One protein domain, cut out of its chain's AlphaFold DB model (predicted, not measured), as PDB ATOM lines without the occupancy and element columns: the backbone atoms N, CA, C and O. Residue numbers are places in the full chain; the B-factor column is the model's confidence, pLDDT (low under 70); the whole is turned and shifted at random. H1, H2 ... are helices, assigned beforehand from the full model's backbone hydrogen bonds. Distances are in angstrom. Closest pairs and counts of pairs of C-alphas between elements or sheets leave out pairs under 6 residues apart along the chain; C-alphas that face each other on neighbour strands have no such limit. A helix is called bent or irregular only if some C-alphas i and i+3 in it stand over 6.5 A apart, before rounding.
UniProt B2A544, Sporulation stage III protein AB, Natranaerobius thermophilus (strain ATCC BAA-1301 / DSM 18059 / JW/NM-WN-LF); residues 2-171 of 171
ATOM      1  N   ILE A   2     -63.400 -45.486 -13.680       84.12
ATOM      2  CA  ILE A   2     -62.483 -46.632 -13.901       84.12
ATOM      3  C   ILE A   2     -62.073 -46.808 -15.377       84.12
ATOM      4  O   ILE A   2     -60.903 -47.043 -15.658       84.12
ATOM      5  N   ARG A   3     -63.003 -46.605 -16.326       82.56
ATOM      6  CA  ARG A   3     -62.717 -46.722 -17.769       82.56
ATOM      7  C   ARG A   3     -61.644 -45.752 -18.273       82.56
ATOM      8  O   ARG A   3     -60.744 -46.137 -19.010       82.56
ATOM      9  N   ILE A   4     -61.711 -44.503 -17.814       86.81
ATOM     10  CA  ILE A   4     -60.786 -43.434 -18.213       86.81
ATOM     11  C   ILE A   4     -59.394 -43.690 -17.624       86.81
ATOM     12  O   ILE A   4     -58.392 -43.542 -18.317       86.81
ATOM     13  N   VAL A   5     -59.331 -44.140 -16.365       90.81
ATOM     14  CA  VAL A   5     -58.061 -44.490 -15.710       90.81
ATOM     15  C   VAL A   5     -57.398 -45.686 -16.399       90.81
ATOM     16  O   VAL A   5     -56.204 -45.638 -16.682       90.81
ATOM     17  N   GLY A   6     -58.169 -46.727 -16.732       88.75
ATOM     18  CA  GLY A   6     -57.663 -47.893 -17.460       88.75
ATOM     19  C   GLY A   6     -57.113 -47.532 -18.843       88.75
ATOM     20  O   GLY A   6     -55.996 -47.919 -19.176       88.75
ATOM     21  N   ALA A   7     -57.848 -46.726 -19.615       90.25
ATOM     22  CA  ALA A   7     -57.379 -46.241 -20.913       90.25
ATOM     23  C   ALA A   7     -56.081 -45.418 -20.798       90.25
ATOM     24  O   ALA A   7     -55.152 -45.611 -21.584       90.25
ATOM     25  N   GLY A   8     -55.980 -44.553 -19.782       91.25
ATOM     26  CA  GLY A   8     -54.770 -43.773 -19.512       91.25
ATOM     27  C   GLY A   8     -53.546 -44.640 -19.198       91.25
ATOM     28  O   GLY A   8     -52.467 -44.394 -19.738       91.25
ATOM     29  N   LEU A   9     -53.705 -45.687 -18.379       92.94
ATOM     30  CA  LEU A   9     -52.615 -46.609 -18.031       92.94
ATOM     31  C   LEU A   9     -52.097 -47.397 -19.240       92.94
ATOM     32  O   LEU A   9     -50.884 -47.576 -19.382       92.94
ATOM     33  N   ILE A  10     -52.996 -47.840 -20.123       91.75
ATOM     34  CA  ILE A  10     -52.629 -48.557 -21.352       91.75
ATOM     35  C   ILE A  10     -51.801 -47.646 -22.260       91.75
ATOM     36  O   ILE A  10     -50.694 -48.020 -22.646       91.75
ATOM     37  N   LEU A  11     -52.293 -46.432 -22.532       91.81
ATOM     38  CA  LEU A  11     -51.590 -45.459 -23.373       91.81
ATOM     39  C   LEU A  11     -50.210 -45.112 -22.820       91.81
ATOM     40  O   LEU A  11     -49.236 -45.061 -23.569       91.81
ATOM     41  N   PHE A  12     -50.113 -44.895 -21.507       93.12
ATOM     42  CA  PHE A  12     -48.837 -44.596 -20.870       93.12
ATOM     43  C   PHE A  12     -47.848 -45.757 -21.016       93.12
ATOM     44  O   PHE A  12     -46.686 -45.540 -21.360       93.12
ATOM     45  N   SER A  13     -48.309 -46.992 -20.819       92.75
ATOM     46  CA  SER A  13     -47.463 -48.186 -20.896       92.75
ATOM     47  C   SER A  13     -46.940 -48.427 -22.314       92.75
ATOM     48  O   SER A  13     -45.740 -48.629 -22.504       92.75
ATOM     49  N   THR A  14     -47.797 -48.348 -23.336       91.94
ATOM     50  CA  THR A  14     -47.368 -48.550 -24.730       91.94
ATOM     51  C   THR A  14     -46.490 -47.406 -25.234       91.94
ATOM     52  O   THR A  14     -45.517 -47.646 -25.954       91.94
ATOM     53  N   MET A  15     -46.765 -46.165 -24.813       91.56
ATOM     54  CA  MET A  15     -45.903 -45.017 -25.095       91.56
ATOM     55  C   MET A  15     -44.525 -45.187 -24.443       91.56
ATOM     56  O   MET A  15     -43.508 -44.937 -25.094       91.56
ATOM     57  N   ALA A  16     -44.471 -45.638 -23.185       90.50
ATOM     58  CA  ALA A  16     -43.219 -45.894 -22.479       90.50
ATOM     59  C   ALA A  16     -42.381 -46.971 -23.187       90.50
ATOM     60  O   ALA A  16     -41.186 -46.763 -23.400       90.50
ATOM     61  N   LEU A  17     -43.010 -48.063 -23.636       89.75
ATOM     62  CA  LEU A  17     -42.349 -49.113 -24.418       89.75
ATOM     63  C   LEU A  17     -41.795 -48.583 -25.749       89.75
ATOM     64  O   LEU A  17     -40.621 -48.794 -26.059       89.75
ATOM     65  N   GLY A  18     -42.596 -47.833 -26.513       89.69
ATOM     66  CA  GLY A  18     -42.143 -47.217 -27.766       89.69
ATOM     67  C   GLY A  18     -40.966 -46.259 -27.556       89.69
ATOM     68  O   GLY A  18     -39.997 -46.264 -28.319       89.69
ATOM     69  N   ASN A  19     -40.998 -45.479 -26.471       87.94
ATOM     70  CA  ASN A  19     -39.910 -44.576 -26.106       87.94
ATOM     71  C   ASN A  19     -38.644 -45.325 -25.652       87.94
ATOM     72  O   ASN A  19     -37.536 -44.898 -25.973       87.94
ATOM     73  N   GLN A  20     -38.783 -46.454 -24.952       88.12
ATOM     74  CA  GLN A  20     -37.654 -47.294 -24.546       88.12
ATOM     75  C   GLN A  20     -36.914 -47.867 -25.762       88.12
ATOM     76  O   GLN A  20     -35.683 -47.823 -25.812       88.12
ATOM     77  N   VAL A  21     -37.644 -48.352 -26.770       86.00
ATOM     78  CA  VAL A  21     -37.045 -48.839 -28.022       86.00
ATOM     79  C   VAL A  21     -36.374 -47.691 -28.780       86.00
ATOM     80  O   VAL A  21     -35.210 -47.803 -29.164       86.00
ATOM     81  N   ALA A  22     -37.049 -46.546 -28.910       87.31
ATOM     82  CA  ALA A  22     -36.484 -45.351 -29.538       87.31
ATOM     83  C   ALA A  22     -35.193 -44.867 -28.845       87.31
ATOM     84  O   ALA A  22     -34.260 -44.404 -29.503       87.31
ATOM     85  N   HIS A  23     -35.102 -45.016 -27.519       87.94
ATOM     86  CA  HIS A  23     -33.910 -44.651 -26.761       87.94
ATOM     87  C   HIS A  23     -32.684 -45.490 -27.147       87.94
ATOM     88  O   HIS A  23     -31.589 -44.937 -27.254       87.94
ATOM     89  N   LYS A  24     -32.846 -46.792 -27.426       85.75
ATOM     90  CA  LYS A  24     -31.737 -47.661 -27.868       85.75
ATOM     91  C   LYS A  24     -31.119 -47.175 -29.181       85.75
ATOM     92  O   LYS A  24     -29.896 -47.068 -29.277       85.75
ATOM     93  N   TYR A  25     -31.954 -46.774 -30.143       88.12
ATOM     94  CA  TYR A  25     -31.500 -46.191 -31.411       88.12
ATOM     95  C   TYR A  25     -30.702 -44.896 -31.224       88.12
ATOM     96  O   TYR A  25     -29.795 -44.613 -31.998       88.12
ATOM     97  N   LYS A  26     -30.989 -44.122 -30.173       89.75
ATOM     98  CA  LYS A  26     -30.228 -42.913 -29.831       89.75
ATOM     99  C   LYS A  26     -28.907 -43.218 -29.118       89.75
ATOM    100  O   LYS A  26     -27.952 -42.449 -29.235       89.75
ATOM    101  N   MET A  27     -28.844 -44.300 -28.344       93.56
ATOM    102  CA  MET A  27     -27.665 -44.635 -27.541       93.56
ATOM    103  C   MET A  27     -26.546 -45.285 -28.358       93.56
ATOM    104  O   MET A  27     -25.382 -44.965 -28.113       93.56
ATOM    105  N   ARG A  28     -26.864 -46.130 -29.350       94.75
ATOM    106  CA  ARG A  28     -25.841 -46.815 -30.165       94.75
ATOM    107  C   ARG A  28     -24.894 -45.860 -30.912       94.75
ATOM    108  O   ARG A  28     -23.686 -45.992 -30.722       94.75
ATOM    109  N   PRO A  29     -25.360 -44.839 -31.664       95.31
ATOM    110  CA  PRO A  29     -24.462 -43.888 -32.330       95.31
ATOM    111  C   PRO A  29     -23.548 -43.147 -31.351       95.31
ATOM    112  O   PRO A  29     -22.374 -42.912 -31.634       95.31
ATOM    113  N   LYS A  30     -24.076 -42.800 -30.169       95.88
ATOM    114  CA  LYS A  30     -23.304 -42.143 -29.110       95.88
ATOM    115  C   LYS A  30     -22.196 -43.056 -28.586       95.88
ATOM    116  O   LYS A  30     -21.088 -42.579 -28.360       95.88
ATOM    117  N   LEU A  31     -22.491 -44.339 -28.397       96.75
ATOM    118  CA  LEU A  31     -21.516 -45.334 -27.966       96.75
ATOM    119  C   LEU A  31     -20.420 -45.539 -29.021       96.75
ATOM    120  O   LEU A  31     -19.243 -45.500 -28.673       96.75
ATOM    121  N   LEU A  32     -20.786 -45.669 -30.299       97.50
ATOM    122  CA  LEU A  32     -19.827 -45.828 -31.401       97.50
ATOM    123  C   LEU A  32     -18.908 -44.611 -31.553       97.50
ATOM    124  O   LEU A  32     -17.700 -44.771 -31.699       97.50
ATOM    125  N   ARG A  33     -19.441 -43.395 -31.392       97.25
ATOM    126  CA  ARG A  33     -18.618 -42.178 -31.386       97.25
ATOM    127  C   ARG A  33     -17.626 -42.144 -30.220       97.25
ATOM    128  O   ARG A  33     -16.526 -41.620 -30.361       97.25
ATOM    129  N   GLN A  34     -18.004 -42.670 -29.054       97.25
ATOM    130  CA  GLN A  34     -17.069 -42.804 -27.934       97.25
ATOM    131  C   GLN A  34     -15.988 -43.849 -28.233       97.25
ATOM    132  O   GLN A  34     -14.829 -43.594 -27.925       97.25
ATOM    133  N   LEU A  35     -16.347 -44.986 -28.841       96.88
ATOM    134  CA  LEU A  35     -15.384 -46.005 -29.272       96.88
ATOM    135  C   LEU A  35     -14.373 -45.445 -30.272       96.88
ATOM    136  O   LEU A  35     -13.184 -45.666 -30.091       96.88
ATOM    137  N   GLU A  36     -14.827 -44.678 -31.263       97.25
ATOM    138  CA  GLU A  36     -13.952 -44.012 -32.234       97.25
ATOM    139  C   GLU A  36     -12.883 -43.163 -31.531       97.25
ATOM    140  O   GLU A  36     -11.694 -43.360 -31.754       97.25
ATOM    141  N   VAL A  37     -13.291 -42.293 -30.600       96.88
ATOM    142  CA  VAL A  37     -12.353 -41.454 -29.835       96.88
ATOM    143  C   VAL A  37     -11.379 -42.302 -29.009       96.88
ATOM    144  O   VAL A  37     -10.196 -41.984 -28.932       96.88
ATOM    145  N   LEU A  38     -11.853 -43.379 -28.375       95.00
ATOM    146  CA  LEU A  38     -10.995 -44.258 -27.574       95.00
ATOM    147  C   LEU A  38      -9.986 -45.026 -28.437       95.00
ATOM    148  O   LEU A  38      -8.841 -45.196 -28.021       95.00
ATOM    149  N   LEU A  39     -10.380 -45.455 -29.635       94.44
ATOM    150  CA  LEU A  39      -9.504 -46.124 -30.594       94.44
ATOM    151  C   LEU A  39      -8.469 -45.158 -31.193       94.44
ATOM    152  O   LEU A  39      -7.303 -45.521 -31.287       94.44
ATOM    153  N   GLU A  40      -8.840 -43.912 -31.504       94.50
ATOM    154  CA  GLU A  40      -7.891 -42.864 -31.930       94.50
ATOM    155  C   GLU A  40      -6.839 -42.573 -30.848       94.50
ATOM    156  O   GLU A  40      -5.641 -42.479 -31.131       94.50
ATOM    157  N   MET A  41      -7.277 -42.483 -29.586       92.50
ATOM    158  CA  MET A  41      -6.367 -42.356 -28.445       92.50
ATOM    159  C   MET A  41      -5.462 -43.584 -28.321       92.50
ATOM    160  O   MET A  41      -4.270 -43.435 -28.087       92.50
ATOM    161  N   THR A  42      -6.007 -44.786 -28.519       91.12
ATOM    162  CA  THR A  42      -5.236 -46.035 -28.472       91.12
ATOM    163  C   THR A  42      -4.146 -46.059 -29.540       91.12
ATOM    164  O   THR A  42      -2.993 -46.321 -29.214       91.12
ATOM    165  N   GLY A  43      -4.473 -45.707 -30.788       91.00
ATOM    166  CA  GLY A  43      -3.487 -45.597 -31.865       91.00
ATOM    167  C   GLY A  43      -2.410 -44.556 -31.565       91.00
ATOM    168  O   GLY A  43      -1.226 -44.822 -31.740       91.00
ATOM    169  N   SER A  44      -2.793 -43.398 -31.022       89.50
ATOM    170  CA  SER A  44      -1.827 -42.367 -30.622       89.50
ATOM    171  C   SER A  44      -0.852 -42.887 -29.559       89.50
ATOM    172  O   SER A  44       0.355 -42.712 -29.682       89.50
ATOM    173  N   GLU A  45      -1.349 -43.569 -28.528       88.31
ATOM    174  CA  GLU A  45      -0.493 -44.101 -27.466       88.31
ATOM    175  C   GLU A  45       0.396 -45.248 -27.961       88.31
ATOM    176  O   GLU A  45       1.562 -45.272 -27.598       88.31
ATOM    177  N   ILE A  46      -0.087 -46.140 -28.836       86.44
ATOM    178  CA  ILE A  46       0.746 -47.199 -29.444       86.44
ATOM    179  C   ILE A  46       1.868 -46.595 -30.303       86.44
ATOM    180  O   ILE A  46       2.984 -47.112 -30.315       86.44
ATOM    181  N   ASN A  47       1.589 -45.493 -31.008       83.81
ATOM    182  CA  ASN A  47       2.567 -44.817 -31.859       83.81
ATOM    183  C   ASN A  47       3.646 -44.068 -31.058       83.81
ATOM    184  O   ASN A  47       4.808 -44.048 -31.456       83.81
ATOM    185  N   TYR A  48       3.267 -43.425 -29.947       74.00
ATOM    186  CA  TYR A  48       4.159 -42.540 -29.188       74.00
ATOM    187  C   TYR A  48       4.739 -43.159 -27.912       74.00
ATOM    188  O   TYR A  48       5.743 -42.656 -27.406       74.00
ATOM    189  N   ALA A  49       4.119 -44.200 -27.357       63.47
ATOM    190  CA  ALA A  49       4.396 -44.649 -26.002       63.47
ATOM    191  C   ALA A  49       4.540 -46.177 -25.903       63.47
ATOM    192  O   ALA A  49       3.660 -46.944 -26.277       63.47
ATOM    193  N   ALA A  50       5.630 -46.629 -25.280       66.75
ATOM    194  CA  ALA A  50       5.806 -48.012 -24.835       66.75
ATOM    195  C   ALA A  50       5.115 -48.250 -23.473       66.75
ATOM    196  O   ALA A  50       5.714 -48.790 -22.543       66.75
ATOM    197  N   VAL A  51       3.877 -47.770 -23.313       75.25
ATOM    198  CA  VAL A  51       3.120 -47.922 -22.059       75.25
ATOM    199  C   VAL A  51       2.512 -49.327 -22.008       75.25
ATOM    200  O   VAL A  51       1.923 -49.766 -22.999       75.25
ATOM    201  N   PRO A  52       2.608 -50.050 -20.876       83.06
ATOM    202  CA  PRO A  52       1.979 -51.358 -20.738       83.06
ATOM    203  C   PRO A  52       0.475 -51.311 -21.034       83.06
ATOM    204  O   PRO A  52      -0.236 -50.414 -20.576       83.06
ATOM    205  N   LEU A  53      -0.039 -52.324 -21.739       83.38
ATOM    206  CA  LEU A  53      -1.450 -52.409 -22.139       83.38
ATOM    207  C   LEU A  53      -2.450 -52.140 -20.988       83.38
ATOM    208  O   LEU A  53      -3.390 -51.373 -21.200       83.38
ATOM    209  N   PRO A  54      -2.275 -52.672 -19.760       85.31
ATOM    210  CA  PRO A  54      -3.190 -52.380 -18.649       85.31
ATOM    211  C   PRO A  54      -3.263 -50.890 -18.272       85.31
ATOM    212  O   PRO A  54      -4.324 -50.363 -17.914       85.31
ATOM    213  N   GLU A  55      -2.135 -50.185 -18.356       86.69
ATOM    214  CA  GLU A  55      -2.060 -48.755 -18.063       86.69
ATOM    215  C   GLU A  55      -2.715 -47.938 -19.180       86.69
ATOM    216  O   GLU A  55      -3.524 -47.050 -18.895       86.69
ATOM    217  N   LEU A  56      -2.474 -48.318 -20.440       89.06
ATOM    218  CA  LEU A  56      -3.146 -47.750 -21.605       89.06
ATOM    219  C   LEU A  56      -4.674 -47.868 -21.494       89.06
ATOM    220  O   LEU A  56      -5.380 -46.860 -21.553       89.06
ATOM    221  N   LEU A  57      -5.189 -49.079 -21.253       89.56
ATOM    222  CA  LEU A  57      -6.628 -49.350 -21.121       89.56
ATOM    223  C   LEU A  57      -7.258 -48.579 -19.950       89.56
ATOM    224  O   LEU A  57      -8.372 -48.057 -20.058       89.56
ATOM    225  N   SER A  58      -6.538 -48.465 -18.828       89.69
ATOM    226  CA  SER A  58      -6.950 -47.634 -17.692       89.69
ATOM    227  C   SER A  58      -7.048 -46.156 -18.079       89.69
ATOM    228  O   SER A  58      -8.047 -45.500 -17.768       89.69
ATOM    229  N   LYS A  59      -6.031 -45.627 -18.771       89.94
ATOM    230  CA  LYS A  59      -5.944 -44.222 -19.185       89.94
ATOM    231  C   LYS A  59      -7.065 -43.849 -20.150       89.94
ATOM    232  O   LYS A  59      -7.783 -42.884 -19.893       89.94
ATOM    233  N   ILE A  60      -7.266 -44.631 -21.213       91.19
ATOM    234  CA  ILE A  60      -8.313 -44.350 -22.204       91.19
ATOM    235  C   ILE A  60      -9.712 -44.554 -21.608       91.19
ATOM    236  O   ILE A  60     -10.581 -43.707 -21.798       91.19
ATOM    237  N   GLY A  61      -9.927 -45.592 -20.788       90.25
ATOM    238  CA  GLY A  61     -11.228 -45.858 -20.162       90.25
ATOM    239  C   GLY A  61     -11.737 -44.696 -19.297       90.25
ATOM    240  O   GLY A  61     -12.932 -44.397 -19.300       90.25
ATOM    241  N   ARG A  62     -10.827 -43.949 -18.651       92.81
ATOM    242  CA  ARG A  62     -11.165 -42.756 -17.850       92.81
ATOM    243  C   ARG A  62     -11.752 -41.608 -18.670       92.81
ATOM    244  O   ARG A  62     -12.452 -40.773 -18.101       92.81
ATOM    245  N   ARG A  63     -11.507 -41.547 -19.987       92.81
ATOM    246  CA  ARG A  63     -12.074 -40.505 -20.864       92.81
ATOM    247  C   ARG A  63     -13.600 -40.573 -20.902       92.81
ATOM    248  O   ARG A  63     -14.255 -39.533 -20.941       92.81
ATOM    249  N   PHE A  64     -14.156 -41.783 -20.852       92.19
ATOM    250  CA  PHE A  64     -15.596 -42.023 -20.813       92.19
ATOM    251  C   PHE A  64     -15.941 -43.044 -19.720       92.19
ATOM    252  O   PHE A  64     -16.184 -44.208 -20.028       92.19
ATOM    253  N   PRO A  65     -16.063 -42.626 -18.443       85.50
ATOM    254  CA  PRO A  65     -16.335 -43.544 -17.326       85.50
ATOM    255  C   PRO A  65     -17.647 -44.344 -17.461       85.50
ATOM    256  O   PRO A  65     -17.875 -45.324 -16.755       85.50
ATOM    257  N   LYS A  66     -18.542 -43.908 -18.356       88.06
ATOM    258  CA  LYS A  66     -19.786 -44.583 -18.748       88.06
ATOM    259  C   LYS A  66     -19.781 -44.818 -20.262       88.06
ATOM    260  O   LYS A  66     -19.143 -44.068 -20.997       88.06
ATOM    261  N   GLY A  67     -20.571 -45.780 -20.736       92.25
ATOM    262  CA  GLY A  67     -20.641 -46.106 -22.163       92.25
ATOM    263  C   GLY A  67     -19.404 -46.880 -22.607       92.25
ATOM    264  O   GLY A  67     -19.042 -47.855 -21.955       92.25
ATOM    265  N   ALA A  68     -18.743 -46.439 -23.678       94.94
ATOM    266  CA  ALA A  68     -17.638 -47.186 -24.281       94.94
ATOM    267  C   ALA A  68     -16.436 -47.400 -23.341       94.94
ATOM    268  O   ALA A  68     -15.823 -48.462 -23.379       94.94
ATOM    269  N   GLY A  69     -16.117 -46.457 -22.446       94.38
ATOM    270  CA  GLY A  69     -14.985 -46.633 -21.524       94.38
ATOM    271  C   GLY A  69     -15.204 -47.730 -20.475       94.38
ATOM    272  O   GLY A  69     -14.221 -48.277 -19.977       94.38
ATOM    273  N   LYS A  70     -16.458 -48.149 -20.214       95.12
ATOM    274  CA  LYS A  70     -16.736 -49.345 -19.395       95.12
ATOM    275  C   LYS A  70     -16.127 -50.603 -20.002       95.12
ATOM    276  O   LYS A  70     -15.662 -51.453 -19.251       95.12
ATOM    277  N   ILE A  71     -16.098 -50.702 -21.333       95.31
ATOM    278  CA  ILE A  71     -15.509 -51.840 -22.043       95.31
ATOM    279  C   ILE A  71     -14.023 -51.924 -21.687       95.31
ATOM    280  O   ILE A  71     -13.578 -52.921 -21.134       95.31
ATOM    281  N   PHE A  72     -13.276 -50.837 -21.884       93.50
ATOM    282  CA  PHE A  72     -11.836 -50.802 -21.611       93.50
ATOM    283  C   PHE A  72     -11.498 -50.958 -20.124       93.50
ATOM    284  O   PHE A  72     -10.518 -51.619 -19.787       93.50
ATOM    285  N   HIS A  73     -12.316 -50.413 -19.217       93.56
ATOM    286  CA  HIS A  73     -12.156 -50.665 -17.783       93.56
ATOM    287  C   HIS A  73     -12.354 -52.134 -17.428       93.56
ATOM    288  O   HIS A  73     -11.533 -52.689 -16.700       93.56
ATOM    289  N   ARG A  74     -13.388 -52.777 -17.971       93.69
ATOM    290  CA  ARG A  74     -13.678 -54.174 -17.665       93.69
ATOM    291  C   ARG A  74     -12.649 -55.125 -18.270       93.69
ATOM    292  O   ARG A  74     -12.207 -56.044 -17.591       93.69
ATOM    293  N   VAL A  75     -12.188 -54.847 -19.489       93.69
ATOM    294  CA  VAL A  75     -11.057 -55.558 -20.100       93.69
ATOM    295  C   VAL A  75      -9.814 -55.430 -19.222       93.69
ATOM    296  O   VAL A  75      -9.162 -56.430 -18.937       93.69
ATOM    297  N   ASN A  76      -9.505 -54.223 -18.739       92.19
ATOM    298  CA  ASN A  76      -8.364 -54.012 -17.852       92.19
ATOM    299  C   ASN A  76      -8.498 -54.773 -16.520       92.19
ATOM    300  O   ASN A  76      -7.515 -55.302 -16.014       92.19
ATOM    301  N   GLU A  77      -9.701 -54.849 -15.943       92.25
ATOM    302  CA  GLU A  77      -9.959 -55.674 -14.753       92.25
ATOM    303  C   GLU A  77      -9.675 -57.156 -15.021       92.25
ATOM    304  O   GLU A  77      -8.975 -57.788 -14.232       92.25
ATOM    305  N   HIS A  78     -10.140 -57.694 -16.153       91.81
ATOM    306  CA  HIS A  78      -9.871 -59.085 -16.537       91.81
ATOM    307  C   HIS A  78      -8.381 -59.350 -16.773       91.81
ATOM    308  O   HIS A  78      -7.884 -60.385 -16.340       91.81
ATOM    309  N   LEU A  79      -7.659 -58.412 -17.390       89.06
ATOM    310  CA  LEU A  79      -6.219 -58.530 -17.653       89.06
ATOM    311  C   LEU A  79      -5.346 -58.476 -16.393       89.06
ATOM    312  O   LEU A  79      -4.217 -58.958 -16.412       89.06
ATOM    313  N   LYS A  80      -5.841 -57.901 -15.291       86.56
ATOM    314  CA  LYS A  80      -5.133 -57.927 -14.000       86.56
ATOM    315  C   LYS A  80      -5.135 -59.312 -13.354       86.56
ATOM    316  O   LYS A  80      -4.330 -59.557 -12.457       86.56
ATOM    317  N   HIS A  81      -6.024 -60.207 -13.776       82.12
ATOM    318  CA  HIS A  81      -5.981 -61.602 -13.365       82.12
ATOM    319  C   HIS A  81      -4.953 -62.353 -14.224       82.12
ATOM    320  O   HIS A  81      -5.041 -62.358 -15.450       82.12
ATOM    321  N   ASN A  82      -3.966 -62.979 -13.575       72.06
ATOM    322  CA  ASN A  82      -2.881 -63.690 -14.257       72.06
ATOM    323  C   ASN A  82      -3.410 -64.728 -15.262       72.06
ATOM    324  O   ASN A  82      -4.297 -65.517 -14.937       72.06
ATOM    325  N   GLY A  83      -2.808 -64.758 -16.455       80.44
ATOM    326  CA  GLY A  83      -3.040 -65.789 -17.471       80.44
ATOM    327  C   GLY A  83      -4.176 -65.515 -18.460       80.44
ATOM    328  O   GLY A  83      -4.416 -66.358 -19.315       80.44
ATOM    329  N   VAL A  84      -4.853 -64.365 -18.380       88.38
ATOM    330  CA  VAL A  84      -5.915 -63.999 -19.333       88.38
ATOM    331  C   VAL A  84      -5.320 -63.251 -20.523       88.38
ATOM    332  O   VAL A  84      -4.631 -62.243 -20.354       88.38
ATOM    333  N   THR A  85      -5.605 -63.718 -21.737       88.75
ATOM    334  CA  THR A  85      -5.206 -63.012 -22.965       88.75
ATOM    335  C   THR A  85      -6.110 -61.793 -23.230       88.75
ATOM    336  O   THR A  85      -7.255 -61.763 -22.772       88.75
ATOM    337  N   PRO A  86      -5.660 -60.773 -23.989       88.38
ATOM    338  CA  PRO A  86      -6.515 -59.637 -24.362       88.38
ATOM    339  C   PRO A  86      -7.819 -60.051 -25.048       88.38
ATOM    340  O   PRO A  86      -8.883 -59.522 -24.737       88.38
ATOM    341  N   GLU A  87      -7.747 -61.051 -25.915       89.75
ATOM    342  CA  GLU A  87      -8.887 -61.646 -26.608       89.75
ATOM    343  C   GLU A  87      -9.911 -62.246 -25.627       89.75
ATOM    344  O   GLU A  87     -11.091 -61.889 -25.651       89.75
ATOM    345  N   GLU A  88      -9.457 -63.059 -24.669       90.88
ATOM    346  CA  GLU A  88     -10.319 -63.610 -23.616       90.88
ATOM    347  C   GLU A  88     -10.916 -62.527 -22.709       90.88
ATOM    348  O   GLU A  88     -12.069 -62.632 -22.281       90.88
ATOM    349  N   ALA A  89     -10.148 -61.480 -22.399       92.75
ATOM    350  CA  ALA A  89     -10.614 -60.362 -21.588       92.75
ATOM    351  C   ALA A  89     -11.741 -59.583 -22.288       92.75
ATOM    352  O   ALA A  89     -12.727 -59.202 -21.643       92.75
ATOM    353  N   PHE A  90     -11.637 -59.380 -23.605       93.38
ATOM    354  CA  PHE A  90     -12.703 -58.785 -24.415       93.38
ATOM    355  C   PHE A  90     -13.931 -59.691 -24.495       93.38
ATOM    356  O   PHE A  90     -15.041 -59.213 -24.255       93.38
ATOM    357  N   TYR A  91     -13.745 -60.992 -24.709       92.75
ATOM    358  CA  TYR A  91     -14.846 -61.954 -24.739       92.75
ATOM    359  C   TYR A  91     -15.633 -61.985 -23.415       92.75
ATOM    360  O   TYR A  91     -16.860 -61.845 -23.397       92.75
ATOM    361  N   LYS A  92     -14.939 -62.063 -22.269       93.88
ATOM    362  CA  LYS A  92     -15.571 -61.986 -20.935       93.88
ATOM    363  C   LYS A  92     -16.286 -60.651 -20.714       93.88
ATOM    364  O   LYS A  92     -17.352 -60.609 -20.101       93.88
ATOM    365  N   THR A  93     -15.717 -59.558 -21.222       94.75
ATOM    366  CA  THR A  93     -16.330 -58.225 -21.144       94.75
ATOM    367  C   THR A  93     -17.614 -58.143 -21.967       94.75
ATOM    368  O   THR A  93     -18.617 -57.629 -21.469       94.75
ATOM    369  N   LYS A  94     -17.624 -58.691 -23.186       95.19
ATOM    370  CA  LYS A  94     -18.815 -58.779 -24.040       95.19
ATOM    371  C   LYS A  94     -19.946 -59.510 -23.335       95.19
ATOM    372  O   LYS A  94     -21.039 -58.962 -23.229       95.19
ATOM    373  N   GLN A  95     -19.675 -60.685 -22.761       94.06
ATOM    374  CA  GLN A  95     -20.693 -61.460 -22.042       94.06
ATOM    375  C   GLN A  95     -21.382 -60.652 -20.929       94.06
ATOM    376  O   GLN A  95     -22.588 -60.793 -20.720       94.06
ATOM    377  N   GLN A  96     -20.629 -59.782 -20.250       93.75
ATOM    378  CA  GLN A  96     -21.118 -58.956 -19.147       93.75
ATOM    379  C   GLN A  96     -21.841 -57.688 -19.613       93.75
ATOM    380  O   GLN A  96     -22.827 -57.291 -18.998       93.75
ATOM    381  N   LEU A  97     -21.364 -57.043 -20.682       94.38
ATOM    382  CA  LEU A  97     -21.828 -55.712 -21.087       94.38
ATOM    383  C   LEU A  97     -22.780 -55.706 -22.290       94.38
ATOM    384  O   LEU A  97     -23.425 -54.685 -22.520       94.38
ATOM    385  N   GLN A  98     -22.919 -56.809 -23.034       91.25
ATOM    386  CA  GLN A  98     -23.755 -56.884 -24.246       91.25
ATOM    387  C   GLN A  98     -25.229 -56.500 -24.015       91.25
ATOM    388  O   GLN A  98     -25.862 -55.934 -24.898       91.25
ATOM    389  N   HIS A  99     -25.770 -56.763 -22.821       89.62
ATOM    390  CA  HIS A  99     -27.152 -56.414 -22.468       89.62
ATOM    391  C   HIS A  99     -27.276 -55.032 -21.807       89.62
ATOM    392  O   HIS A  99     -28.373 -54.479 -21.731       89.62
ATOM    393  N   GLU A 100     -26.166 -54.477 -21.314       91.75
ATOM    394  CA  GLU A 100     -26.134 -53.183 -20.625       91.75
ATOM    395  C   GLU A 100     -25.905 -52.026 -21.607       91.75
ATOM    396  O   GLU A 100     -26.482 -50.944 -21.480       91.75
ATOM    397  N   LEU A 101     -25.044 -52.250 -22.597       92.69
ATOM    398  CA  LEU A 101     -24.666 -51.260 -23.588       92.69
ATOM    399  C   LEU A 101     -25.542 -51.384 -24.837       92.69
ATOM    400  O   LEU A 101     -25.900 -52.471 -25.272       92.69
ATOM    401  N   SER A 102     -25.872 -50.247 -25.451       92.56
ATOM    402  CA  SER A 102     -26.530 -50.224 -26.765       92.56
ATOM    403  C   SER A 102     -25.487 -50.428 -27.863       92.56
ATOM    404  O   SER A 102     -25.127 -49.487 -28.563       92.56
ATOM    405  N   ILE A 103     -24.952 -51.639 -27.943       93.19
ATOM    406  CA  ILE A 103     -23.928 -52.070 -28.892       93.19
ATOM    407  C   ILE A 103     -24.434 -53.335 -29.595       93.19
ATOM    408  O   ILE A 103     -25.080 -54.167 -28.959       93.19
ATOM    409  N   ASN A 104     -24.192 -53.458 -30.898       94.06
ATOM    410  CA  ASN A 104     -24.628 -54.627 -31.659       94.06
ATOM    411  C   ASN A 104     -23.516 -55.680 -31.736       94.06
ATOM    412  O   ASN A 104     -22.349 -55.399 -31.480       94.06
ATOM    413  N   GLU A 105     -23.885 -56.892 -32.145       93.62
ATOM    414  CA  GLU A 105     -22.949 -58.009 -32.296       93.62
ATOM    415  C   GLU A 105     -21.823 -57.711 -33.300       93.62
ATOM    416  O   GLU A 105     -20.662 -57.990 -33.025       93.62
ATOM    417  N   GLU A 106     -22.140 -57.056 -34.418       93.62
ATOM    418  CA  GLU A 106     -21.146 -56.617 -35.411       93.62
ATOM    419  C   GLU A 106     -20.110 -55.658 -34.808       93.62
ATOM    420  O   GLU A 106     -18.925 -55.734 -35.115       93.62
ATOM    421  N   ASP A 107     -20.547 -54.764 -33.916       95.25
ATOM    422  CA  ASP A 107     -19.658 -53.816 -33.244       95.25
ATOM    423  C   ASP A 107     -18.725 -54.560 -32.267       95.25
ATOM    424  O   ASP A 107     -17.549 -54.219 -32.146       95.25
ATOM    425  N   TRP A 108     -19.226 -55.607 -31.596       95.19
ATOM    426  CA  TRP A 108     -18.409 -56.476 -30.747       95.19
ATOM    427  C   TRP A 108     -17.385 -57.277 -31.540       95.19
ATOM    428  O   TRP A 108     -16.236 -57.333 -31.117       95.19
ATOM    429  N   GLN A 109     -17.766 -57.845 -32.685       93.50
ATOM    430  CA  GLN A 109     -16.846 -58.604 -33.539       93.50
ATOM    431  C   GLN A 109     -15.666 -57.743 -33.999       93.50
ATOM    432  O   GLN A 109     -14.524 -58.196 -34.002       93.50
ATOM    433  N   VAL A 110     -15.916 -56.471 -34.319       94.19
ATOM    434  CA  VAL A 110     -14.855 -55.508 -34.647       94.19
ATOM    435  C   VAL A 110     -13.887 -55.322 -33.469       94.19
ATOM    436  O   VAL A 110     -12.673 -55.322 -33.670       94.19
ATOM    437  N   LEU A 111     -14.401 -55.216 -32.238       93.69
ATOM    438  CA  LEU A 111     -13.575 -55.090 -31.031       93.69
ATOM    439  C   LEU A 111     -12.827 -56.384 -30.672       93.69
ATOM    440  O   LEU A 111     -11.683 -56.312 -30.230       93.69
ATOM    441  N   GLU A 112     -13.443 -57.551 -30.860       91.19
ATOM    442  CA  GLU A 112     -12.821 -58.866 -30.646       91.19
ATOM    443  C   GLU A 112     -11.665 -59.085 -31.631       91.19
ATOM    444  O   GLU A 112     -10.566 -59.461 -31.220       91.19
ATOM    445  N   ASN A 113     -11.870 -58.739 -32.906       89.31
ATOM    446  CA  ASN A 113     -10.813 -58.770 -33.912       89.31
ATOM    447  C   ASN A 113      -9.651 -57.863 -33.508       89.31
ATOM    448  O   ASN A 113      -8.515 -58.323 -33.479       89.31
ATOM    449  N   PHE A 114      -9.926 -56.616 -33.116       89.81
ATOM    450  CA  PHE A 114      -8.905 -55.698 -32.603       89.81
ATOM    451  C   PHE A 114      -8.148 -56.281 -31.395       89.81
ATOM    452  O   PHE A 114      -6.918 -56.221 -31.346       89.81
ATOM    453  N   ALA A 115      -8.858 -56.902 -30.450       89.31
ATOM    454  CA  ALA A 115      -8.261 -57.503 -29.263       89.31
ATOM    455  C   ALA A 115      -7.284 -58.642 -29.585       89.31
ATOM    456  O   ALA A 115      -6.289 -58.803 -28.877       89.31
ATOM    457  N   SER A 116      -7.530 -59.402 -30.656       86.94
ATOM    458  CA  SER A 116      -6.664 -60.514 -31.066       86.94
ATOM    459  C   SER A 116      -5.236 -60.075 -31.436       86.94
ATOM    460  O   SER A 116      -4.301 -60.858 -31.254       86.94
ATOM    461  N   TYR A 117      -5.056 -58.820 -31.870       84.25
ATOM    462  CA  TYR A 117      -3.766 -58.241 -32.275       84.25
ATOM    463  C   TYR A 117      -3.025 -57.533 -31.132       84.25
ATOM    464  O   TYR A 117      -1.822 -57.275 -31.229       84.25
ATOM    465  N   LEU A 118      -3.709 -57.235 -30.023       81.31
ATOM    466  CA  LEU A 118      -3.085 -56.611 -28.859       81.31
ATOM    467  C   LEU A 118      -2.071 -57.568 -28.217       81.31
ATOM    468  O   LEU A 118      -2.416 -58.656 -27.763       81.31
ATOM    469  N   GLY A 119      -0.807 -57.143 -28.156       73.00
ATOM    470  CA  GLY A 119       0.269 -57.878 -27.480       73.00
ATOM    471  C   GLY A 119       0.853 -59.068 -28.254       73.00
ATOM    472  O   GLY A 119       1.758 -59.714 -27.732       73.00
ATOM    473  N   LYS A 120       0.375 -59.350 -29.477       73.31
ATOM    474  CA  LYS A 120       0.884 -60.439 -30.340       73.31
ATOM    475  C   LYS A 120       1.667 -59.951 -31.573       73.31
ATOM    476  O   LYS A 120       2.289 -60.764 -32.249       73.31
ATOM    477  N   SER A 121       1.649 -58.649 -31.863       76.12
ATOM    478  CA  SER A 121       2.216 -58.058 -33.089       76.12
ATOM    479  C   SER A 121       3.095 -56.843 -32.784       76.12
ATOM    480  O   SER A 121       2.984 -56.263 -31.701       76.12
ATOM    481  N   ASP A 122       3.956 -56.441 -33.726       85.81
ATOM    482  CA  ASP A 122       4.729 -55.199 -33.610       85.81
ATOM    483  C   ASP A 122       3.824 -53.955 -33.637       85.81
ATOM    484  O   ASP A 122       2.680 -54.003 -34.095       85.81
ATOM    485  N   SER A 123       4.329 -52.825 -33.134       83.94
ATOM    486  CA  SER A 123       3.555 -51.581 -33.031       83.94
ATOM    487  C   SER A 123       3.036 -51.070 -34.381       83.94
ATOM    488  O   SER A 123       1.954 -50.492 -34.425       83.94
ATOM    489  N   GLY A 124       3.761 -51.288 -35.482       86.94
ATOM    490  CA  GLY A 124       3.334 -50.869 -36.818       86.94
ATOM    491  C   GLY A 124       2.134 -51.677 -37.311       86.94
ATOM    492  O   GLY A 124       1.176 -51.111 -37.837       86.94
ATOM    493  N   GLU A 125       2.148 -52.989 -37.091       88.00
ATOM    494  CA  GLU A 125       1.011 -53.855 -37.394       88.00
ATOM    495  C   GLU A 125      -0.184 -53.551 -36.478       88.00
ATOM    496  O   GLU A 125      -1.307 -53.416 -36.959       88.00
ATOM    497  N   GLN A 126       0.044 -53.320 -35.181       88.62
ATOM    498  CA  GLN A 126      -1.018 -52.898 -34.261       88.62
ATOM    499  C   GLN A 126      -1.683 -51.584 -34.705       88.62
ATOM    500  O   GLN A 126      -2.906 -51.469 -34.635       88.62
ATOM    501  N   LEU A 127      -0.914 -50.611 -35.208       91.19
ATOM    502  CA  LEU A 127      -1.456 -49.351 -35.729       91.19
ATOM    503  C   LEU A 127      -2.359 -49.562 -36.947       91.19
ATOM    504  O   LEU A 127      -3.459 -49.011 -36.982       91.19
ATOM    505  N   LYS A 128      -1.958 -50.410 -37.902       92.44
ATOM    506  CA  LYS A 128      -2.815 -50.760 -39.048       92.44
ATOM    507  C   LYS A 128      -4.127 -51.398 -38.599       92.44
ATOM    508  O   LYS A 128      -5.185 -51.090 -39.145       92.44
ATOM    509  N   GLN A 129      -4.080 -52.255 -37.580       91.94
ATOM    510  CA  GLN A 129      -5.281 -52.891 -37.033       91.94
ATOM    511  C   GLN A 129      -6.180 -51.892 -36.291       91.94
ATOM    512  O   GLN A 129      -7.404 -51.975 -36.398       91.94
ATOM    513  N   VAL A 130      -5.607 -50.896 -35.602       93.12
ATOM    514  CA  VAL A 130      -6.376 -49.773 -35.037       93.12
ATOM    515  C   VAL A 130      -7.074 -48.982 -36.146       93.12
ATOM    516  O   VAL A 130      -8.264 -48.691 -36.023       93.12
ATOM    517  N   GLU A 131      -6.379 -48.656 -37.237       95.06
ATOM    518  CA  GLU A 131      -6.965 -47.942 -38.380       95.06
ATOM    519  C   GLU A 131      -8.091 -48.742 -39.047       95.06
ATOM    520  O   GLU A 131      -9.160 -48.191 -39.338       95.06
ATOM    521  N   LEU A 132      -7.896 -50.051 -39.224       95.56
ATOM    522  CA  LEU A 132      -8.922 -50.949 -39.745       95.56
ATOM    523  C   LEU A 132     -10.147 -50.969 -38.822       95.56
ATOM    524  O   LEU A 132     -11.269 -50.741 -39.279       95.56
ATOM    525  N   CYS A 133      -9.940 -51.141 -37.516       95.88
ATOM    526  CA  CYS A 133     -11.000 -51.092 -36.511       95.88
ATOM    527  C   CYS A 133     -11.757 -49.751 -36.541       95.88
ATOM    528  O   CYS A 133     -12.990 -49.732 -36.530       95.88
ATOM    529  N   LEU A 134     -11.048 -48.621 -36.642       96.94
ATOM    530  CA  LEU A 134     -11.645 -47.289 -36.773       96.94
ATOM    531  C   LEU A 134     -12.514 -47.166 -38.025       96.94
ATOM    532  O   LEU A 134     -13.597 -46.581 -37.964       96.94
ATOM    533  N   SER A 135     -12.064 -47.720 -39.152       97.62
ATOM    534  CA  SER A 135     -12.825 -47.696 -40.403       97.62
ATOM    535  C   SER A 135     -14.173 -48.414 -40.260       97.62
ATOM    536  O   SER A 135     -15.209 -47.850 -40.627       97.62
ATOM    537  N   HIS A 136     -14.184 -49.586 -39.615       97.50
ATOM    538  CA  HIS A 136     -15.399 -50.344 -39.326       97.50
ATOM    539  C   HIS A 136     -16.314 -49.609 -38.341       97.50
ATOM    540  O   HIS A 136     -17.502 -49.447 -38.616       97.50
ATOM    541  N   ILE A 137     -15.776 -49.078 -37.236       97.75
ATOM    542  CA  ILE A 137     -16.575 -48.323 -36.256       97.75
ATOM    543  C   ILE A 137     -17.209 -47.078 -36.892       97.75
ATOM    544  O   ILE A 137     -18.389 -46.810 -36.663       97.75
ATOM    545  N   ARG A 138     -16.479 -46.344 -37.741       97.94
ATOM    546  CA  ARG A 138     -17.015 -45.179 -38.467       97.94
ATOM    547  C   ARG A 138     -18.107 -45.571 -39.463       97.94
ATOM    548  O   ARG A 138     -19.087 -44.837 -39.601       97.94
ATOM    549  N   ALA A 139     -17.966 -46.706 -40.148       97.50
ATOM    550  CA  ALA A 139     -19.006 -47.234 -41.028       97.50
ATOM    551  C   ALA A 139     -20.268 -47.612 -40.234       97.50
ATOM    552  O   ALA A 139     -21.359 -47.122 -40.539       97.50
ATOM    553  N   ASN A 140     -20.111 -48.369 -39.146       97.25
ATOM    554  CA  ASN A 140     -21.214 -48.770 -38.272       97.25
ATOM    555  C   ASN A 140     -21.894 -47.561 -37.623       97.25
ATOM    556  O   ASN A 140     -23.115 -47.541 -37.470       97.25
ATOM    557  N   GLN A 141     -21.136 -46.513 -37.289       97.00
ATOM    558  CA  GLN A 141     -21.692 -45.273 -36.757       97.00
ATOM    559  C   GLN A 141     -22.592 -44.575 -37.780       97.00
ATOM    560  O   GLN A 141     -23.669 -44.109 -37.406       97.00
ATOM    561  N   LYS A 142     -22.193 -44.512 -39.059       96.31
ATOM    562  CA  LYS A 142     -23.034 -43.939 -40.123       96.31
ATOM    563  C   LYS A 142     -24.348 -44.706 -40.255       96.31
ATOM    564  O   LYS A 142     -25.407 -44.083 -40.231       96.31
ATOM    565  N   ILE A 143     -24.280 -46.039 -40.287       95.25
ATOM    566  CA  ILE A 143     -25.461 -46.914 -40.327       95.25
ATOM    567  C   ILE A 143     -26.357 -46.653 -39.107       95.25
ATOM    568  O   ILE A 143     -27.543 -46.368 -39.250       95.25
ATOM    569  N   ALA A 144     -25.783 -46.630 -37.901       94.50
ATOM    570  CA  ALA A 144     -26.533 -46.381 -36.674       94.50
ATOM    571  C   ALA A 144     -27.194 -44.987 -36.650       94.50
ATOM    572  O   ALA A 144     -28.291 -44.835 -36.115       94.50
ATOM    573  N   MET A 145     -26.555 -43.961 -37.224       93.69
ATOM    574  CA  MET A 145     -27.137 -42.618 -37.351       93.69
ATOM    575  C   MET A 145     -28.315 -42.589 -38.330       93.69
ATOM    576  O   MET A 145     -29.299 -41.885 -38.086       93.69
ATOM    577  N   GLU A 146     -28.243 -43.338 -39.429       93.56
ATOM    578  CA  GLU A 146     -29.369 -43.491 -40.355       93.56
ATOM    579  C   GLU A 146     -30.532 -44.240 -39.708       93.56
ATOM    580  O   GLU A 146     -31.676 -43.782 -39.783       93.56
ATOM    581  N   ASP A 147     -30.240 -45.336 -39.009       90.88
ATOM    582  CA  ASP A 147     -31.231 -46.102 -38.259       90.88
ATOM    583  C   ASP A 147     -31.890 -45.252 -37.181       90.88
ATOM    584  O   ASP A 147     -33.108 -45.294 -37.025       90.88
ATOM    585  N   GLN A 148     -31.120 -44.429 -36.466       90.31
ATOM    586  CA  GLN A 148     -31.675 -43.489 -35.502       90.31
ATOM    587  C   GLN A 148     -32.675 -42.542 -36.168       90.31
ATOM    588  O   GLN A 148     -33.799 -42.394 -35.690       90.31
ATOM    589  N   ARG A 149     -32.290 -41.916 -37.288       88.62
ATOM    590  CA  ARG A 149     -33.152 -40.960 -38.000       88.62
ATOM    591  C   ARG A 149     -34.460 -41.598 -38.467       88.62
ATOM    592  O   ARG A 149     -35.509 -40.970 -38.328       88.62
ATOM    593  N   LYS A 150     -34.401 -42.824 -38.995       87.31
ATOM    594  CA  LYS A 150     -35.569 -43.559 -39.507       87.31
ATOM    595  C   LYS A 150     -36.451 -44.081 -38.369       87.31
ATOM    596  O   LYS A 150     -37.662 -43.869 -38.364       87.31
ATOM    597  N   ASN A 151     -35.842 -44.722 -37.377       85.88
ATOM    598  CA  ASN A 151     -36.560 -45.563 -36.426       85.88
ATOM    599  C   ASN A 151     -36.956 -44.825 -35.138       85.88
ATOM    600  O   ASN A 151     -37.975 -45.167 -34.543       85.88
ATOM    601  N   GLU A 152     -36.231 -43.783 -34.711       84.31
ATOM    602  CA  GLU A 152     -36.518 -43.096 -33.439       84.31
ATOM    603  C   GLU A 152     -37.936 -42.506 -33.410       84.31
ATOM    604  O   GLU A 152     -38.667 -42.684 -32.434       84.31
ATOM    605  N   ARG A 153     -38.352 -41.821 -34.483       84.19
ATOM    606  CA  ARG A 153     -39.710 -41.261 -34.581       84.19
ATOM    607  C   ARG A 153     -40.749 -42.354 -34.802       84.19
ATOM    608  O   ARG A 153     -41.791 -42.337 -34.154       84.19
ATOM    609  N   MET A 154     -40.443 -43.316 -35.669       87.75
ATOM    610  CA  MET A 154     -41.348 -44.411 -36.011       87.75
ATOM    611  C   MET A 154     -41.764 -45.218 -34.774       87.75
ATOM    612  O   MET A 154     -42.955 -45.396 -34.543       87.75
ATOM    613  N   TRP A 155     -40.816 -45.627 -33.925       87.62
ATOM    614  CA  TRP A 155     -41.119 -46.404 -32.715       87.62
ATOM    615  C   TRP A 155     -41.904 -45.619 -31.663       87.62
ATOM    616  O   TRP A 155     -42.760 -46.189 -30.986       87.62
ATOM    617  N   ARG A 156     -41.682 -44.302 -31.556       86.38
ATOM    618  CA  ARG A 156     -42.512 -43.444 -30.697       86.38
ATOM    619  C   ARG A 156     -43.954 -43.392 -31.198       86.38
ATOM    620  O   ARG A 156     -44.870 -43.531 -30.392       86.38
ATOM    621  N   TYR A 157     -44.159 -43.240 -32.508       89.62
ATOM    622  CA  TYR A 157     -45.500 -43.251 -33.093       89.62
ATOM    623  C   TYR A 157     -46.181 -44.615 -32.953       89.62
ATOM    624  O   TYR A 157     -47.343 -44.662 -32.559       89.62
ATOM    625  N   LEU A 158     -45.463 -45.718 -33.181       89.75
ATOM    626  CA  LEU A 158     -45.993 -47.072 -33.001       89.75
ATOM    627  C   LEU A 158     -46.464 -47.325 -31.565       89.75
ATOM    628  O   LEU A 158     -47.531 -47.898 -31.381       89.75
ATOM    629  N   GLY A 159     -45.729 -46.852 -30.552       89.81
ATOM    630  CA  GLY A 159     -46.152 -46.977 -29.152       89.81
ATOM    631  C   GLY A 159     -47.472 -46.258 -28.855       89.81
ATOM    632  O   GLY A 159     -48.328 -46.788 -28.144       89.81
ATOM    633  N   VAL A 160     -47.679 -45.074 -29.438       91.56
ATOM    634  CA  VAL A 160     -48.944 -44.333 -29.301       91.56
ATOM    635  C   VAL A 160     -50.072 -45.026 -30.065       91.56
ATOM    636  O   VAL A 160     -51.141 -45.241 -29.502       91.56
ATOM    637  N   LEU A 161     -49.833 -45.420 -31.319       92.62
ATOM    638  CA  LEU A 161     -50.831 -46.084 -32.165       92.62
ATOM    639  C   LEU A 161     -51.273 -47.434 -31.590       92.62
ATOM    640  O   LEU A 161     -52.467 -47.715 -31.561       92.62
ATOM    641  N   ALA A 162     -50.339 -48.236 -31.075       92.19
ATOM    642  CA  ALA A 162     -50.651 -49.495 -30.400       92.19
ATOM    643  C   ALA A 162     -51.499 -49.267 -29.141       92.19
ATOM    644  O   ALA A 162     -52.456 -49.997 -28.899       92.19
ATOM    645  N   GLY A 163     -51.194 -48.221 -28.368       91.38
ATOM    646  CA  GLY A 163     -51.998 -47.844 -27.207       91.38
ATOM    647  C   GLY A 163     -53.417 -47.432 -27.586       91.38
ATOM    648  O   GLY A 163     -54.371 -47.916 -26.985       91.38
ATOM    649  N   LEU A 164     -53.566 -46.588 -28.611       93.19
ATOM    650  CA  LEU A 164     -54.877 -46.179 -29.122       93.19
ATOM    651  C   LEU A 164     -55.677 -47.380 -29.631       93.19
ATOM    652  O   LEU A 164     -56.851 -47.509 -29.300       93.19
ATOM    653  N   MET A 165     -55.038 -48.283 -30.377       93.88
ATOM    654  CA  MET A 165     -55.659 -49.517 -30.858       93.88
ATOM    655  C   MET A 165     -56.171 -50.383 -29.699       93.88
ATOM    656  O   MET A 165     -57.316 -50.826 -29.738       93.88
ATOM    657  N   LEU A 166     -55.364 -50.595 -28.653       92.69
ATOM    658  CA  LEU A 166     -55.777 -51.368 -27.476       92.69
ATOM    659  C   LEU A 166     -56.931 -50.705 -26.721       92.69
ATOM    660  O   LEU A 166     -57.846 -51.393 -26.281       92.69
ATOM    661  N   VAL A 167     -56.908 -49.377 -26.590       92.62
ATOM    662  CA  VAL A 167     -58.014 -48.630 -25.980       92.62
ATOM    663  C   VAL A 167     -59.298 -48.818 -26.791       92.62
ATOM    664  O   VAL A 167     -60.322 -49.127 -26.204       92.62
ATOM    665  N   ILE A 168     -59.254 -48.706 -28.121       92.44
ATOM    666  CA  ILE A 168     -60.439 -48.903 -28.975       92.44
ATOM    667  C   ILE A 168     -60.968 -50.342 -28.896       92.44
ATOM    668  O   ILE A 168     -62.170 -50.556 -28.955       92.44
ATOM    669  N   LEU A 169     -60.090 -51.341 -28.780       92.19
ATOM    670  CA  LEU A 169     -60.498 -52.749 -28.760       92.19
ATOM    671  C   LEU A 169     -61.121 -53.179 -27.422       92.19
ATOM    672  O   LEU A 169     -61.961 -54.075 -27.396       92.19
ATOM    673  N   ILE A 170     -60.689 -52.580 -26.311       89.19
ATOM    674  CA  ILE A 170     -61.144 -52.942 -24.959       89.19
ATOM    675  C   ILE A 170     -62.424 -52.186 -24.555       89.19
ATOM    676  O   ILE A 170     -63.146 -52.662 -23.673       89.19
ATOM    677  N   TRP A 171     -62.704 -51.023 -25.157       85.19
ATOM    678  CA  TRP A 171     -63.749 -50.090 -24.710       85.19
ATOM    679  C   TRP A 171     -64.891 -49.874 -25.697       85.19
ATOM    680  O   TRP A 171     -64.630 -49.775 -26.911       85.19
TER     681      TRP A 171
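AT A GLANCE: This is residues 2 to 171 of the 171 residues of the protein "Sporulation stage III protein AB" of Natranaerobius thermophilus (strain ATCC BAA-1301 / DSM 18059 / JW/NM-WN-LF) (UniProt B2A544). Two long helices, H1 and bent H6, run side by side in opposite directions along a rod; short H2 to H5 form a head at one end, H2 and H3 packing on H1, H5 on H6a, with H4 joining H3 and H5. The 170 printed residues hold six named helices and no named strand: all helix, loose, radius of gyration of the C-alphas 20.7 A, spans 69 by 31 by 22 A.

IN THESE COORDINATES: H1, residues 2 to 48, runs 68.5 A from C-alpha 2 at (-62.483, -46.632, -13.901). H2 is 53 to 61, H3 68 to 79, H4 86 to 97, H5 105 to 117. H6, 123 to 170, one helix by its hydrogen bonds, is bent: C-alphas 150 and 153 are 6.8 A apart. Its arms are H6a, 123 to 150, and H6b, 153 to 170, ending at (-61.144, -52.942, -24.959).

HOW THE PARTS SIT: H1 touches H6a at a shallow tilt of 23 degrees, opposite ways; the closest C-alphas, Tyr 25 and Gln 148, are 4.9 A apart. Every O i to N i+4 pair is within hydrogen-bond range in H2, H4, H6a and H6b; 40 of 43 in H1, 7 of 8 in H3, 8 of 9 in H5.

THE WHOLE: The farthest C-alphas, Ile 2 and Asp 122, are 70.6 A apart. The printed part has no cut and no long link; residues 49 to 50 have pLDDT under 70.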